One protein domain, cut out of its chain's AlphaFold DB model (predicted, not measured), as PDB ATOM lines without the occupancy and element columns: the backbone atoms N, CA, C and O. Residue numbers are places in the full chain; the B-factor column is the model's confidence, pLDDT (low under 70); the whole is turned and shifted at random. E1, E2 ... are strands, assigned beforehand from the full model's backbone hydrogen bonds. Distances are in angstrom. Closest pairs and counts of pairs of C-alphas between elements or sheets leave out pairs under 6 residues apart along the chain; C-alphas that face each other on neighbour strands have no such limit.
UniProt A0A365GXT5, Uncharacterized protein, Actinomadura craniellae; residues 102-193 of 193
ATOM      1  N   SER A 102     177.736 102.838 167.848       54.47
ATOM      2  CA  SER A 102     176.495 103.597 167.943       54.47
ATOM      3  C   SER A 102     176.742 105.073 167.593       54.47
ATOM      4  O   SER A 102     177.640 105.671 168.178       54.47
ATOM      5  N   PRO A 103     175.968 105.674 166.666       53.06
ATOM      6  CA  PRO A 103     174.759 105.120 166.046       53.06
ATOM      7  C   PRO A 103     175.016 104.226 164.816       53.06
ATOM      8  O   PRO A 103     174.106 103.515 164.387       53.06
ATOM      9  N   GLY A 104     176.222 104.234 164.238       57.34
ATOM     10  CA  GLY A 104     176.631 103.373 163.117       57.34
ATOM     11  C   GLY A 104     175.821 103.463 161.813       57.34
ATOM     12  O   GLY A 104     176.061 102.713 160.882       57.34
ATOM     13  N   CYS A 105     174.843 104.363 161.720       64.31
ATOM     14  CA  CYS A 105     174.016 104.591 160.531       64.31
ATOM     15  C   CYS A 105     173.606 106.073 160.444       64.31
ATOM     16  O   CYS A 105     172.499 106.410 160.043       64.31
ATOM     17  N   GLY A 106     174.483 106.994 160.841       66.50
ATOM     18  CA  GLY A 106     174.151 108.420 160.835       66.50
ATOM     19  C   GLY A 106     173.223 108.870 161.973       66.50
ATOM     20  O   GLY A 106     173.009 108.119 162.921       66.50
ATOM     21  N   PRO A 107     172.714 110.114 161.907       64.69
ATOM     22  CA  PRO A 107     172.029 110.769 163.027       64.69
ATOM     23  C   PRO A 107     170.529 110.443 163.144       64.69
ATOM     24  O   PRO A 107     169.879 110.893 164.084       64.69
ATOM     25  N   SER A 108     169.947 109.710 162.189       70.38
ATOM     26  CA  SER A 108     168.524 109.339 162.234       70.38
ATOM     27  C   SER A 108     168.234 108.378 163.390       70.38
ATOM     28  O   SER A 108     169.060 107.528 163.720       70.38
ATOM     29  N   LEU A 109     167.023 108.443 163.950       77.56
ATOM     30  CA  LEU A 109     166.596 107.521 165.002       77.56
ATOM     31  C   LEU A 109     166.542 106.082 164.471       77.56
ATOM     32  O   LEU A 109     165.805 105.785 163.525       77.56
ATOM     33  N   VAL A 110     167.296 105.178 165.099       80.19
ATOM     34  CA  VAL A 110     167.264 103.749 164.766       80.19
ATOM     35  C   VAL A 110     165.906 103.167 165.149       80.19
ATOM     36  O   VAL A 110     165.463 103.288 166.287       80.19
ATOM     37  N   CYS A 111     165.253 102.513 164.194       84.12
ATOM     38  CA  CYS A 111     163.930 101.931 164.358       84.12
ATOM     39  C   CYS A 111     163.923 100.496 163.822       84.12
ATOM     40  O   CYS A 111     163.933 100.283 162.609       84.12
ATOM     41  N   ALA A 112     163.897  99.510 164.722       83.75
ATOM     42  CA  ALA A 112     163.895  98.092 164.352       83.75
ATOM     43  C   ALA A 112     162.596  97.684 163.635       83.75
ATOM     44  O   ALA A 112     162.651  97.061 162.581       83.75
ATOM     45  N   ASP A 113     161.437  98.131 164.130       86.50
ATOM     46  CA  ASP A 113     160.127  97.841 163.516       86.50
ATOM     47  C   ASP A 113     159.931  98.510 162.152       86.50
ATOM     48  O   ASP A 113     158.972  98.233 161.438       86.50
ATOM     49  N   CYS A 114     160.804  99.456 161.807       84.31
ATOM     50  CA  CYS A 114     160.805 100.075 160.494       84.31
ATOM     51  C   CYS A 114     161.472  99.179 159.448       84.31
ATOM     52  O   CYS A 114     161.327  99.452 158.258       84.31
ATOM     53  N   CYS A 115     162.190  98.136 159.865       86.50
ATOM     54  CA  CYS A 115     162.757  97.138 158.979       86.50
ATOM     55  C   CYS A 115     161.723  96.073 158.621       86.50
ATOM     56  O   CYS A 115     161.099  95.475 159.495       86.50
ATOM     57  N   ARG A 116     161.632  95.758 157.330       85.06
ATOM     58  CA  ARG A 116     160.989  94.535 156.848       85.06
ATOM     59  C   ARG A 116     161.682  93.329 157.486       85.06
ATOM     60  O   ARG A 116     162.902  93.197 157.371       85.06
ATOM     61  N   GLN A 117     160.913  92.453 158.119       86.25
ATOM     62  CA  GLN A 117     161.451  91.282 158.822       86.25
ATOM     63  C   GLN A 117     161.589  90.053 157.913       86.25
ATOM     64  O   GLN A 117     162.365  89.145 158.204       86.25
ATOM     65  N   ASP A 118     160.887  90.040 156.783       77.56
ATOM     66  CA  ASP A 118     160.715  88.880 155.918       77.56
ATOM     67  C   ASP A 118     160.647  89.240 154.420       77.56
ATOM     68  O   ASP A 118     160.585  90.409 154.008       77.56
ATOM     69  N   GLY A 119     160.701  88.190 153.596       73.00
ATOM     70  CA  GLY A 119     160.638  88.259 152.138       73.00
ATOM     71  C   GLY A 119     161.890  88.842 151.460       73.00
ATOM     72  O   GLY A 119     162.900  89.118 152.117       73.00
ATOM     73  N   PRO A 120     161.822  89.089 150.138       63.41
ATOM     74  CA  PRO A 120     162.960  89.556 149.332       63.41
ATOM     75  C   PRO A 120     163.542  90.907 149.774       63.41
ATOM     76  O   PRO A 120     164.678  91.250 149.463       63.41
ATOM     77  N   ARG A 121     162.764  91.691 150.532       66.19
ATOM     78  CA  ARG A 121     163.151  93.011 151.048       66.19
ATOM     79  C   ARG A 121     163.464  93.006 152.540       66.19
ATOM     80  O   ARG A 121     163.432  94.067 153.161       66.19
ATOM     81  N   ARG A 122     163.753  91.846 153.135       78.31
ATOM     82  CA  ARG A 122     164.184  91.760 154.535       78.31
ATOM     83  C   ARG A 122     165.377  92.686 154.795       78.31
ATOM     84  O   ARG A 122     166.347  92.698 154.038       78.31
ATOM     85  N   GLY A 123     165.299  93.466 155.869       74.06
ATOM     86  CA  GLY A 123     166.329  94.432 156.250       74.06
ATOM     87  C   GLY A 123     166.313  95.754 155.477       74.06
ATOM     88  O   GLY A 123     167.241  96.548 155.626       74.06
ATOM     89  N   PHE A 124     165.283  96.012 154.665       77.62
ATOM     90  CA  PHE A 124     165.008  97.331 154.087       77.62
ATOM     91  C   PHE A 124     163.949  98.064 154.909       77.62
ATOM     92  O   PHE A 124     163.135  97.436 155.590       77.62
ATOM     93  N   HIS A 125     163.930  99.397 154.835       83.25
ATOM     94  CA  HIS A 125     162.878 100.171 155.485       83.25
ATOM     95  C   HIS A 125     161.526  99.895 154.813       83.25
ATOM     96  O   HIS A 125     161.431  99.782 153.589       83.25
ATOM     97  N   HIS A 126     160.456  99.824 155.600       81.12
ATOM     98  CA  HIS A 126     159.099  99.784 155.074       81.12
ATOM     99  C   HIS A 126     158.818 101.004 154.181       81.12
ATOM    100  O   HIS A 126     159.167 102.140 154.507       81.12
ATOM    101  N   SER A 127     158.148 100.778 153.057       71.25
ATOM    102  CA  SER A 127     157.675 101.841 152.170       71.25
ATOM    103  C   SER A 127     156.186 102.106 152.374       71.25
ATOM    104  O   SER A 127     155.512 101.365 153.092       71.25
ATOM    105  N   SER A 128     155.650 103.087 151.650       63.31
ATOM    106  CA  SER A 128     154.205 103.332 151.564       63.31
ATOM    107  C   SER A 128     153.414 102.128 151.029       63.31
ATOM    108  O   SER A 128     152.206 102.050 151.225       63.31
ATOM    109  N   LYS A 129     154.076 101.144 150.399       61.50
ATOM    110  CA  LYS A 129     153.467  99.859 150.008       61.50
ATOM    111  C   LYS A 129     153.275  98.890 151.171       61.50
ATOM    112  O   LYS A 129     152.527  97.934 151.040       61.50
ATOM    113  N   SER A 130     153.958  99.111 152.293       62.78
ATOM    114  CA  SER A 130     153.790  98.305 153.508       62.78
ATOM    115  C   SER A 130     152.677  98.829 154.424       62.78
ATOM    116  O   SER A 130     152.565  98.360 155.552       62.78
ATOM    117  N   GLY A 131     151.912  99.824 153.970       63.09
ATOM    118  CA  GLY A 131     150.935 100.560 154.765       63.09
ATOM    119  C   GLY A 131     151.309 102.034 154.924       63.09
ATOM    120  O   GLY A 131     152.408 102.472 154.581       63.09
ATOM    121  N   ASP A 132     150.385 102.814 155.470       74.31
ATOM    122  CA  ASP A 132     150.503 104.268 155.619       74.31
ATOM    123  C   ASP A 132     151.443 104.702 156.760       74.31
ATOM    124  O   ASP A 132     151.884 105.850 156.817       74.31
ATOM    125  N   ARG A 133     151.807 103.785 157.659       82.94
ATOM    126  CA  ARG A 133     152.699 104.055 158.794       82.94
ATOM    127  C   ARG A 133     154.133 104.388 158.370       82.94
ATOM    128  O   ARG A 133     154.849 105.011 159.152       82.94
ATOM    129  N   TYR A 134     154.556 104.012 157.165       81.19
ATOM    130  CA  TYR A 134     155.949 104.131 156.736       81.19
ATOM    131  C   TYR A 134     156.084 104.775 155.364       81.19
ATOM    132  O   TYR A 134     155.252 104.582 154.481       81.19
ATOM    133  N   ARG A 135     157.169 105.524 155.167       75.38
ATOM    134  CA  ARG A 135     157.542 106.074 153.859       75.38
ATOM    135  C   ARG A 135     159.039 105.962 153.651       75.38
ATOM    136  O   ARG A 135     159.812 106.042 154.603       75.38
ATOM    137  N   LEU A 136     159.441 105.808 152.395       69.81
ATOM    138  CA  LEU A 136     160.854 105.846 152.035       69.81
ATOM    139  C   LEU A 136     161.367 107.281 152.094       69.81
ATOM    140  O   LEU A 136     160.621 108.233 151.848       69.81
ATOM    141  N   ARG A 137     162.657 107.424 152.392       69.00
ATOM    142  CA  ARG A 137     163.363 108.704 152.341       69.00
ATOM    143  C   ARG A 137     164.608 108.583 151.450       69.00
ATOM    144  O   ARG A 137     165.724 108.565 151.975       69.00
ATOM    145  N   PRO A 138     164.419 108.496 150.115       52.53
ATOM    146  CA  PRO A 138     165.521 108.405 149.161       52.53
ATOM    147  C   PRO A 138     166.468 109.601 149.282       52.53
ATOM    148  O   PRO A 138     166.020 110.739 149.450       52.53
ATOM    149  N   GLY A 139     167.775 109.378 149.140       48.00
ATOM    150  CA  GLY A 139     168.734 110.453 148.868       48.00
ATOM    151  C   GLY A 139     169.206 111.286 150.066       48.00
ATOM    152  O   GLY A 139     169.907 112.276 149.865       48.00
ATOM    153  N   THR A 140     168.898 110.898 151.306       48.56
ATOM    154  CA  THR A 140     169.455 111.575 152.506       48.56
ATOM    155  C   THR A 140     170.900 111.181 152.812       48.56
ATOM    156  O   THR A 140     171.575 111.825 153.613       48.56
ATOM    157  N   CYS A 141     171.416 110.167 152.118       46.19
ATOM    158  CA  CYS A 141     172.841 109.940 151.947       46.19
ATOM    159  C   CYS A 141     173.382 111.074 151.052       46.19
ATOM    160  O   CYS A 141     173.374 110.948 149.827       46.19
ATOM    161  N   HIS A 142     173.719 112.221 151.662       43.28
ATOM    162  CA  HIS A 142     174.110 113.473 150.999       43.28
ATOM    163  C   HIS A 142     174.968 113.247 149.742       43.28
ATOM    164  O   HIS A 142     176.177 113.044 149.828       43.28
ATOM    165  N   GLY A 143     174.332 113.327 148.568       36.03
ATOM    166  CA  GLY A 143     175.026 113.618 147.317       36.03
ATOM    167  C   GLY A 143     174.576 112.880 146.060       36.03
ATOM    168  O   GLY A 143     174.750 113.457 144.993       36.03
ATOM    169  N   ARG A 144     174.064 111.636 146.104       41.41
ATOM    170  CA  ARG A 144     174.033 110.817 144.859       41.41
ATOM    171  C   ARG A 144     172.871 109.837 144.658       41.41
ATOM    172  O   ARG A 144     172.982 108.963 143.809       41.41
ATOM    173  N   GLY A 145     171.754 110.001 145.364       43.97
ATOM    174  CA  GLY A 145     170.533 109.292 144.976       43.97
ATOM    175  C   GLY A 145     170.502 107.802 145.343       43.97
ATOM    176  O   GLY A 145     170.191 106.964 144.509       43.97
ATOM    177  N   TRP A 146     170.820 107.492 146.596       47.56
ATOM    178  CA  TRP A 146     170.755 106.139 147.147       47.56
ATOM    179  C   TRP A 146     169.655 106.073 148.222       47.56
ATOM    180  O   TRP A 146     169.495 107.020 149.000       47.56
ATOM    181  N   ASP A 147     168.894 104.983 148.260       52.72
ATOM    182  CA  ASP A 147     167.839 104.680 149.239       52.72
ATOM    183  C   ASP A 147     168.392 104.119 150.560       52.72
ATOM    184  O   ASP A 147     167.741 104.172 151.606       52.72
ATOM    185  N   GLY A 148     169.640 103.648 150.541       66.00
ATOM    186  CA  GLY A 148     170.366 103.202 151.723       66.00
ATOM    187  C   GLY A 148     171.867 103.095 151.478       66.00
ATOM    188  O   GLY A 148     172.374 103.454 150.415       66.00
ATOM    189  N   TRP A 149     172.601 102.607 152.472       68.06
ATOM    190  CA  TRP A 149     174.041 102.387 152.376       68.06
ATOM    191  C   TRP A 149     174.526 101.256 153.288       68.06
ATOM    192  O   TRP A 149     173.791 100.776 154.154       68.06
ATOM    193  N   ARG A 150     175.779 100.822 153.115       69.31
ATOM    194  CA  ARG A 150     176.476  99.965 154.084       69.31
ATOM    195  C   ARG A 150     177.382 100.788 154.993       69.31
ATOM    196  O   ARG A 150     178.108 101.670 154.539       69.31
ATOM    197  N   TRP A 151     177.348 100.468 156.279       66.06
ATOM    198  CA  TRP A 151     178.275 100.995 157.272       66.06
ATOM    199  C   TRP A 151     178.961  99.829 157.970       66.06
ATOM    200  O   TRP A 151     178.324  98.812 158.244       66.06
ATOM    201  N   ALA A 152     180.253  99.957 158.243       67.06
ATOM    202  CA  ALA A 152     181.028  98.919 158.898       67.06
ATOM    203  C   ALA A 152     181.907  99.513 159.991       67.06
ATOM    204  O   ALA A 152     182.402 100.630 159.857       67.06
ATOM    205  N   TYR A 153     182.135  98.727 161.038       63.62
ATOM    206  CA  TYR A 153     183.016  99.078 162.142       63.62
ATOM    207  C   TYR A 153     183.906  97.898 162.494       63.62
ATOM    208  O   TYR A 153     183.428  96.791 162.741       63.62
ATOM    209  N   GLY A 154     185.215  98.146 162.470       66.06
ATOM    210  CA  GLY A 154     186.270  97.138 162.600       66.06
ATOM    211  C   GLY A 154     186.715  96.863 164.034       66.06
ATOM    212  O   GLY A 154     187.867  96.499 164.243       66.06
ATOM    213  N   ARG A 155     185.851  97.105 165.025       64.88
ATOM    214  CA  ARG A 155     186.108  96.781 166.435       64.88
ATOM    215  C   ARG A 155     184.875  96.126 167.054       64.88
ATOM    216  O   ARG A 155     183.817  96.040 166.423       64.88
ATOM    217  N   ARG A 156     185.008  95.687 168.310       70.75
ATOM    218  CA  ARG A 156     183.925  95.060 169.074       70.75
ATOM    219  C   ARG A 156     182.667  95.933 169.078       70.75
ATOM    220  O   ARG A 156     182.718  97.107 169.436       70.75
ATOM    221  N   CYS A 157     181.535  95.343 168.706       64.19
ATOM    222  CA  CYS A 157     180.232  96.001 168.693       64.19
ATOM    223  C   CYS A 157     179.143  95.003 169.094       64.19
ATOM    224  O   CYS A 157     178.819  94.073 168.350       64.19
ATOM    225  N   GLY A 158     178.602  95.168 170.304       72.94
ATOM    226  CA  GLY A 158     177.664  94.215 170.896       72.94
ATOM    227  C   GLY A 158     178.264  92.808 170.995       72.94
ATOM    228  O   GLY A 158     179.292  92.610 171.645       72.94
ATOM    229  N   ARG A 159     177.616  91.838 170.335       75.50
ATOM    230  CA  ARG A 159     178.051  90.430 170.288       75.50
ATOM    231  C   ARG A 159     179.166  90.153 169.273       75.50
ATOM    232  O   ARG A 159     179.734  89.075 169.336       75.50
ATOM    233  N   CYS A 160     179.477  91.091 168.376       74.19
ATOM    234  CA  CYS A 160     180.522  90.922 167.365       74.19
ATOM    235  C   CYS A 160     181.878  91.343 167.940       74.19
ATOM    236  O   CYS A 160     182.058  92.534 168.205       74.19
ATOM    237  N   SER A 161     182.822  90.418 168.152       73.44
ATOM    238  CA  SER A 161     184.124  90.743 168.775       73.44
ATOM    239  C   SER A 161     185.149  91.386 167.839       73.44
ATOM    240  O   SER A 161     185.957  92.182 168.316       73.44
ATOM    241  N   ARG A 162     185.101  91.122 166.527       64.88
ATOM    242  CA  ARG A 162     186.060  91.662 165.542       64.88
ATOM    243  C   ARG A 162     185.497  92.794 164.698       64.88
ATOM    244  O   ARG A 162     186.166  93.804 164.518       64.88
ATOM    245  N   SER A 163     184.294  92.641 164.151       68.69
ATOM    246  CA  SER A 163     183.693  93.689 163.318       68.69
ATOM    247  C   SER A 163     182.200  93.491 163.106       68.69
ATOM    248  O   SER A 163     181.711  92.362 163.141       68.69
ATOM    249  N   ILE A 164     181.499  94.561 162.747       67.06
ATOM    250  CA  ILE A 164     180.101  94.513 162.319       67.06
ATOM    251  C   ILE A 164     179.896  95.299 161.026       67.06
ATOM    252  O   ILE A 164     180.520  96.340 160.825       67.06
ATOM    253  N   THR A 165     178.989  94.822 160.177       70.19
ATOM    254  CA  THR A 165     178.513  95.547 158.997       70.19
ATOM    255  C   THR A 165     176.997  95.642 159.045       70.19
ATOM    256  O   THR A 165     176.291  94.629 159.081       70.19
ATOM    257  N   TRP A 166     176.500  96.869 158.998       72.69
ATOM    258  CA  TRP A 166     175.088  97.206 158.929       72.69
ATOM    259  C   TRP A 166     174.698  97.595 157.503       72.69
ATOM    260  O   TRP A 166     175.447  98.262 156.785       72.69
ATOM    261  N   ARG A 167     173.484  97.215 157.109       79.38
ATOM    262  CA  ARG A 167     172.724  97.897 156.064       79.38
ATOM    263  C   ARG A 167     171.878  98.964 156.740       79.38
ATOM    264  O   ARG A 167     171.103  98.673 157.647       79.38
ATOM    265  N   CYS A 168     172.058 100.184 156.286       77.31
ATOM    266  CA  CYS A 168     171.423 101.380 156.790       77.31
ATOM    267  C   CYS A 168     170.425 101.843 155.725       77.31
ATOM    268  O   CYS A 168     170.819 102.105 154.590       77.31
ATOM    269  N   HIS A 169     169.138 101.895 156.055       79.38
ATOM    270  CA  HIS A 169     168.094 102.284 155.114       79.38
ATOM    271  C   HIS A 169     167.202 103.364 155.708       79.38
ATOM    272  O   HIS A 169     166.455 103.127 156.663       79.38
ATOM    273  N   ASP A 170     167.263 104.554 155.124       75.62
ATOM    274  CA  ASP A 170     166.531 105.708 155.619       75.62
ATOM    275  C   ASP A 170     165.039 105.618 155.295       75.62
ATOM    276  O   ASP A 170     164.612 105.071 154.274       75.62
ATOM    277  N   GLY A 171     164.239 106.212 156.169       76.81
ATOM    278  CA  GLY A 171     162.815 106.353 155.952       76.81
ATOM    279  C   GLY A 171     162.165 107.345 156.899       76.81
ATOM    280  O   GLY A 171     162.813 108.175 157.552       76.81
ATOM    281  N   TRP A 172     160.847 107.257 156.920       79.12
ATOM    282  CA  TRP A 172     159.976 107.969 157.829       79.12
ATOM    283  C   TRP A 172     159.011 106.987 158.481       79.12
ATOM    284  O   TRP A 172     158.454 106.120 157.800       79.12
ATOM    285  N   LYS A 173     158.750 107.178 159.773       85.94
ATOM    286  CA  LYS A 173     157.693 106.481 160.511       85.94
ATOM    287  C   LYS A 173     156.672 107.491 161.007       85.94
ATOM    288  O   LYS A 173     157.035 108.553 161.506       85.94
ATOM    289  N   ARG A 174     155.393 107.151 160.872       83.50
ATOM    290  CA  ARG A 174     154.289 107.935 161.416       83.50
ATOM    291  C   ARG A 174     154.183 107.696 162.920       83.50
ATOM    292  O   ARG A 174     154.094 106.553 163.371       83.50
ATOM    293  N   GLY A 175     154.224 108.775 163.691       81.06
ATOM    294  CA  GLY A 175     153.975 108.786 165.127       81.06
ATOM    295  C   GLY A 175     152.488 108.713 165.460       81.06
ATOM    296  O   GLY A 175     151.630 108.738 164.579       81.06
ATOM    297  N   ARG A 176     152.181 108.639 166.759       80.12
ATOM    298  CA  ARG A 176     150.797 108.567 167.261       80.12
ATOM    299  C   ARG A 176     149.983 109.826 166.940       80.12
ATOM    300  O   ARG A 176     148.790 109.712 166.710       80.12
ATOM    301  N   SER A 177     150.632 110.988 166.852       79.31
ATOM    302  CA  SER A 177     150.019 112.264 166.455       79.31
ATOM    303  C   SER A 177     149.758 112.396 164.947       79.31
ATOM    304  O   SER A 177     149.297 113.436 164.496       79.31
ATOM    305  N   GLY A 178     150.102 111.383 164.142       73.44
ATOM    306  CA  GLY A 178     149.995 111.438 162.680       73.44
ATOM    307  C   GLY A 178     151.192 112.088 161.976       73.44
ATOM    308  O   GLY A 178     151.327 111.935 160.763       73.44
ATOM    309  N   ALA A 179     152.105 112.732 162.711       77.19
ATOM    310  CA  ALA A 179     153.323 113.320 162.155       77.19
ATOM    311  C   ALA A 179     154.370 112.252 161.786       77.19
ATOM    312  O   ALA A 179     154.547 111.265 162.503       77.19
ATOM    313  N   TYR A 180     155.100 112.457 160.688       76.62
ATOM    314  CA  TYR A 180     156.215 111.593 160.290       76.62
ATOM    315  C   TYR A 180     157.541 112.103 160.857       76.62
ATOM    316  O   TYR A 180     157.865 113.279 160.725       76.62
ATOM    317  N   TYR A 181     158.349 111.207 161.422       79.25
ATOM    318  CA  TYR A 181     159.694 111.518 161.913       79.25
ATOM    319  C   TYR A 181     160.761 110.674 161.219       79.25
ATOM    320  O   TYR A 181     160.486 109.589 160.697       79.25
ATOM    321  N   ARG A 182     161.986 111.213 161.174       79.31
ATOM    322  CA  ARG A 182     163.133 110.601 160.497       79.31
ATOM    323  C   ARG A 182     163.548 109.331 161.222       79.31
ATOM    324  O   ARG A 182     163.978 109.387 162.372       79.31
ATOM    325  N   THR A 183     163.487 108.212 160.519       80.88
ATOM    326  CA  THR A 183     163.916 106.912 161.027       80.88
ATOM    327  C   THR A 183     164.955 106.290 160.123       80.88
ATOM    328  O   THR A 183     165.083 106.649 158.949       80.88
ATOM    329  N   ILE A 184     165.687 105.334 160.682       79.38
ATOM    330  CA  ILE A 184     166.562 104.455 159.931       79.38
ATOM    331  C   ILE A 184     166.339 103.004 160.330       79.38
ATOM    332  O   ILE A 184     166.365 102.645 161.509       79.38
ATOM    333  N   CYS A 185     166.124 102.165 159.324       83.81
ATOM    334  CA  CYS A 185     166.232 100.729 159.473       83.81
ATOM    335  C   CYS A 185     167.724 100.371 159.479       83.81
ATOM    336  O   CYS A 185     168.433 100.615 158.502       83.81
ATOM    337  N   ARG A 186     168.199  99.816 160.596       83.06
ATOM    338  CA  ARG A 186     169.571  99.328 160.763       83.06
ATOM    339  C   ARG A 186     169.540  97.810 160.852       83.06
ATOM    340  O   ARG A 186     169.142  97.265 161.878       83.06
ATOM    341  N   TRP A 187     169.962  97.143 159.784       82.88
ATOM    342  CA  TRP A 187     169.898  95.690 159.668       82.88
ATOM    343  C   TRP A 187     171.293  95.057 159.640       82.88
ATOM    344  O   TRP A 187     172.125  95.484 158.832       82.88
ATOM    345  N   PRO A 188     171.600  94.062 160.493       76.50
ATOM    346  CA  PRO A 188     172.914  93.430 160.493       76.50
ATOM    347  C   PRO A 188     173.053  92.574 159.239       76.50
ATOM    348  O   PRO A 188     172.234  91.693 158.988       76.50
ATOM    349  N   VAL A 189     174.090  92.828 158.444       76.25
ATOM    350  CA  VAL A 189     174.395  92.014 157.254       76.25
ATOM    351  C   VAL A 189     175.676  91.205 157.405       76.25
ATOM    352  O   VAL A 189     175.858  90.235 156.680       76.25
ATOM    353  N   ALA A 190     176.552  91.573 158.344       71.88
ATOM    354  CA  ALA A 190     177.680  90.746 158.747       71.88
ATOM    355  C   ALA A 190     178.066  91.021 160.205       71.88
ATOM    356  O   ALA A 190     178.050  92.166 160.654       71.88
ATOM    357  N   CYS A 191     178.458  89.970 160.916       72.88
ATOM    358  CA  CYS A 191     179.007  90.013 162.266       72.88
ATOM    359  C   CYS A 191     180.217  89.080 162.296       72.88
ATOM    360  O   CYS A 191     180.100  87.925 161.892       72.88
ATOM    361  N   ARG A 192     181.378  89.585 162.719       71.69
ATOM    362  CA  ARG A 192     182.599  88.788 162.868       71.69
ATOM    363  C   ARG A 192     183.018  88.773 164.326       71.69
ATOM    364  O   ARG A 192     183.088  89.836 164.951       71.69
ATOM    365  N   ASN A 193     183.338  87.576 164.805       74.12
ATOM    366  CA  ASN A 193     183.863  87.325 166.139       74.12
ATOM    367  C   ASN A 193     185.356  87.059 166.108       74.12
ATOM    368  O   ASN A 193     185.817  86.438 165.124       74.12
TER     369      ASN A 193
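This is residues 102 to 193 of the 193 residues of an uncharacterized protein of Actinomadura craniellae (UniProt A0A365GXT5). There is little regular structure: E3 and E4 form a long, twisted hairpin, with E2 and short E1 one after the other along the side of E3 away from E4. The long unnamed stretch 102 to 133 is tied to E4 by residues 109 to 110. The 92 printed residues have no named helix and four strands, E1 to E4 along the chain, in a branched antiparallel sheet; the class is all strand, with 34 residues in named elements. The whole is compact, radius of gyration of the C-alphas 13.5 A, spans 41 by 30 by 26 A.

E3, residues 163 to 174, 32.7 A, bends by 59 degrees at residue 171. E4, residues 180 to 192, 35.0 A, ends at C-alpha 192 (182.599, 88.788, 162.868). E2 is residues 148 to 153, 16.9 A; E1, residues 134 to 136, 7.0 A, begins at C-alpha 134 (155.949, 104.131, 156.736).

E2, E3 and E4 form a meander, successive antiparallel neighbours: hairpin E3 and E4 has N 169 and O 185 at 2.9 A, hairpin E2 and E3 N 151 and O 166 at 3.0 A. E1 is antiparallel to E3, N 172 and O 135 at 2.8 A.

The farthest C-alphas, Ser 177 and Asn 193, are 42.0 A apart. The printed part has no cut; link E1 to E2 is long. Residues 136 to 155 are among 36 under pLDDT 70.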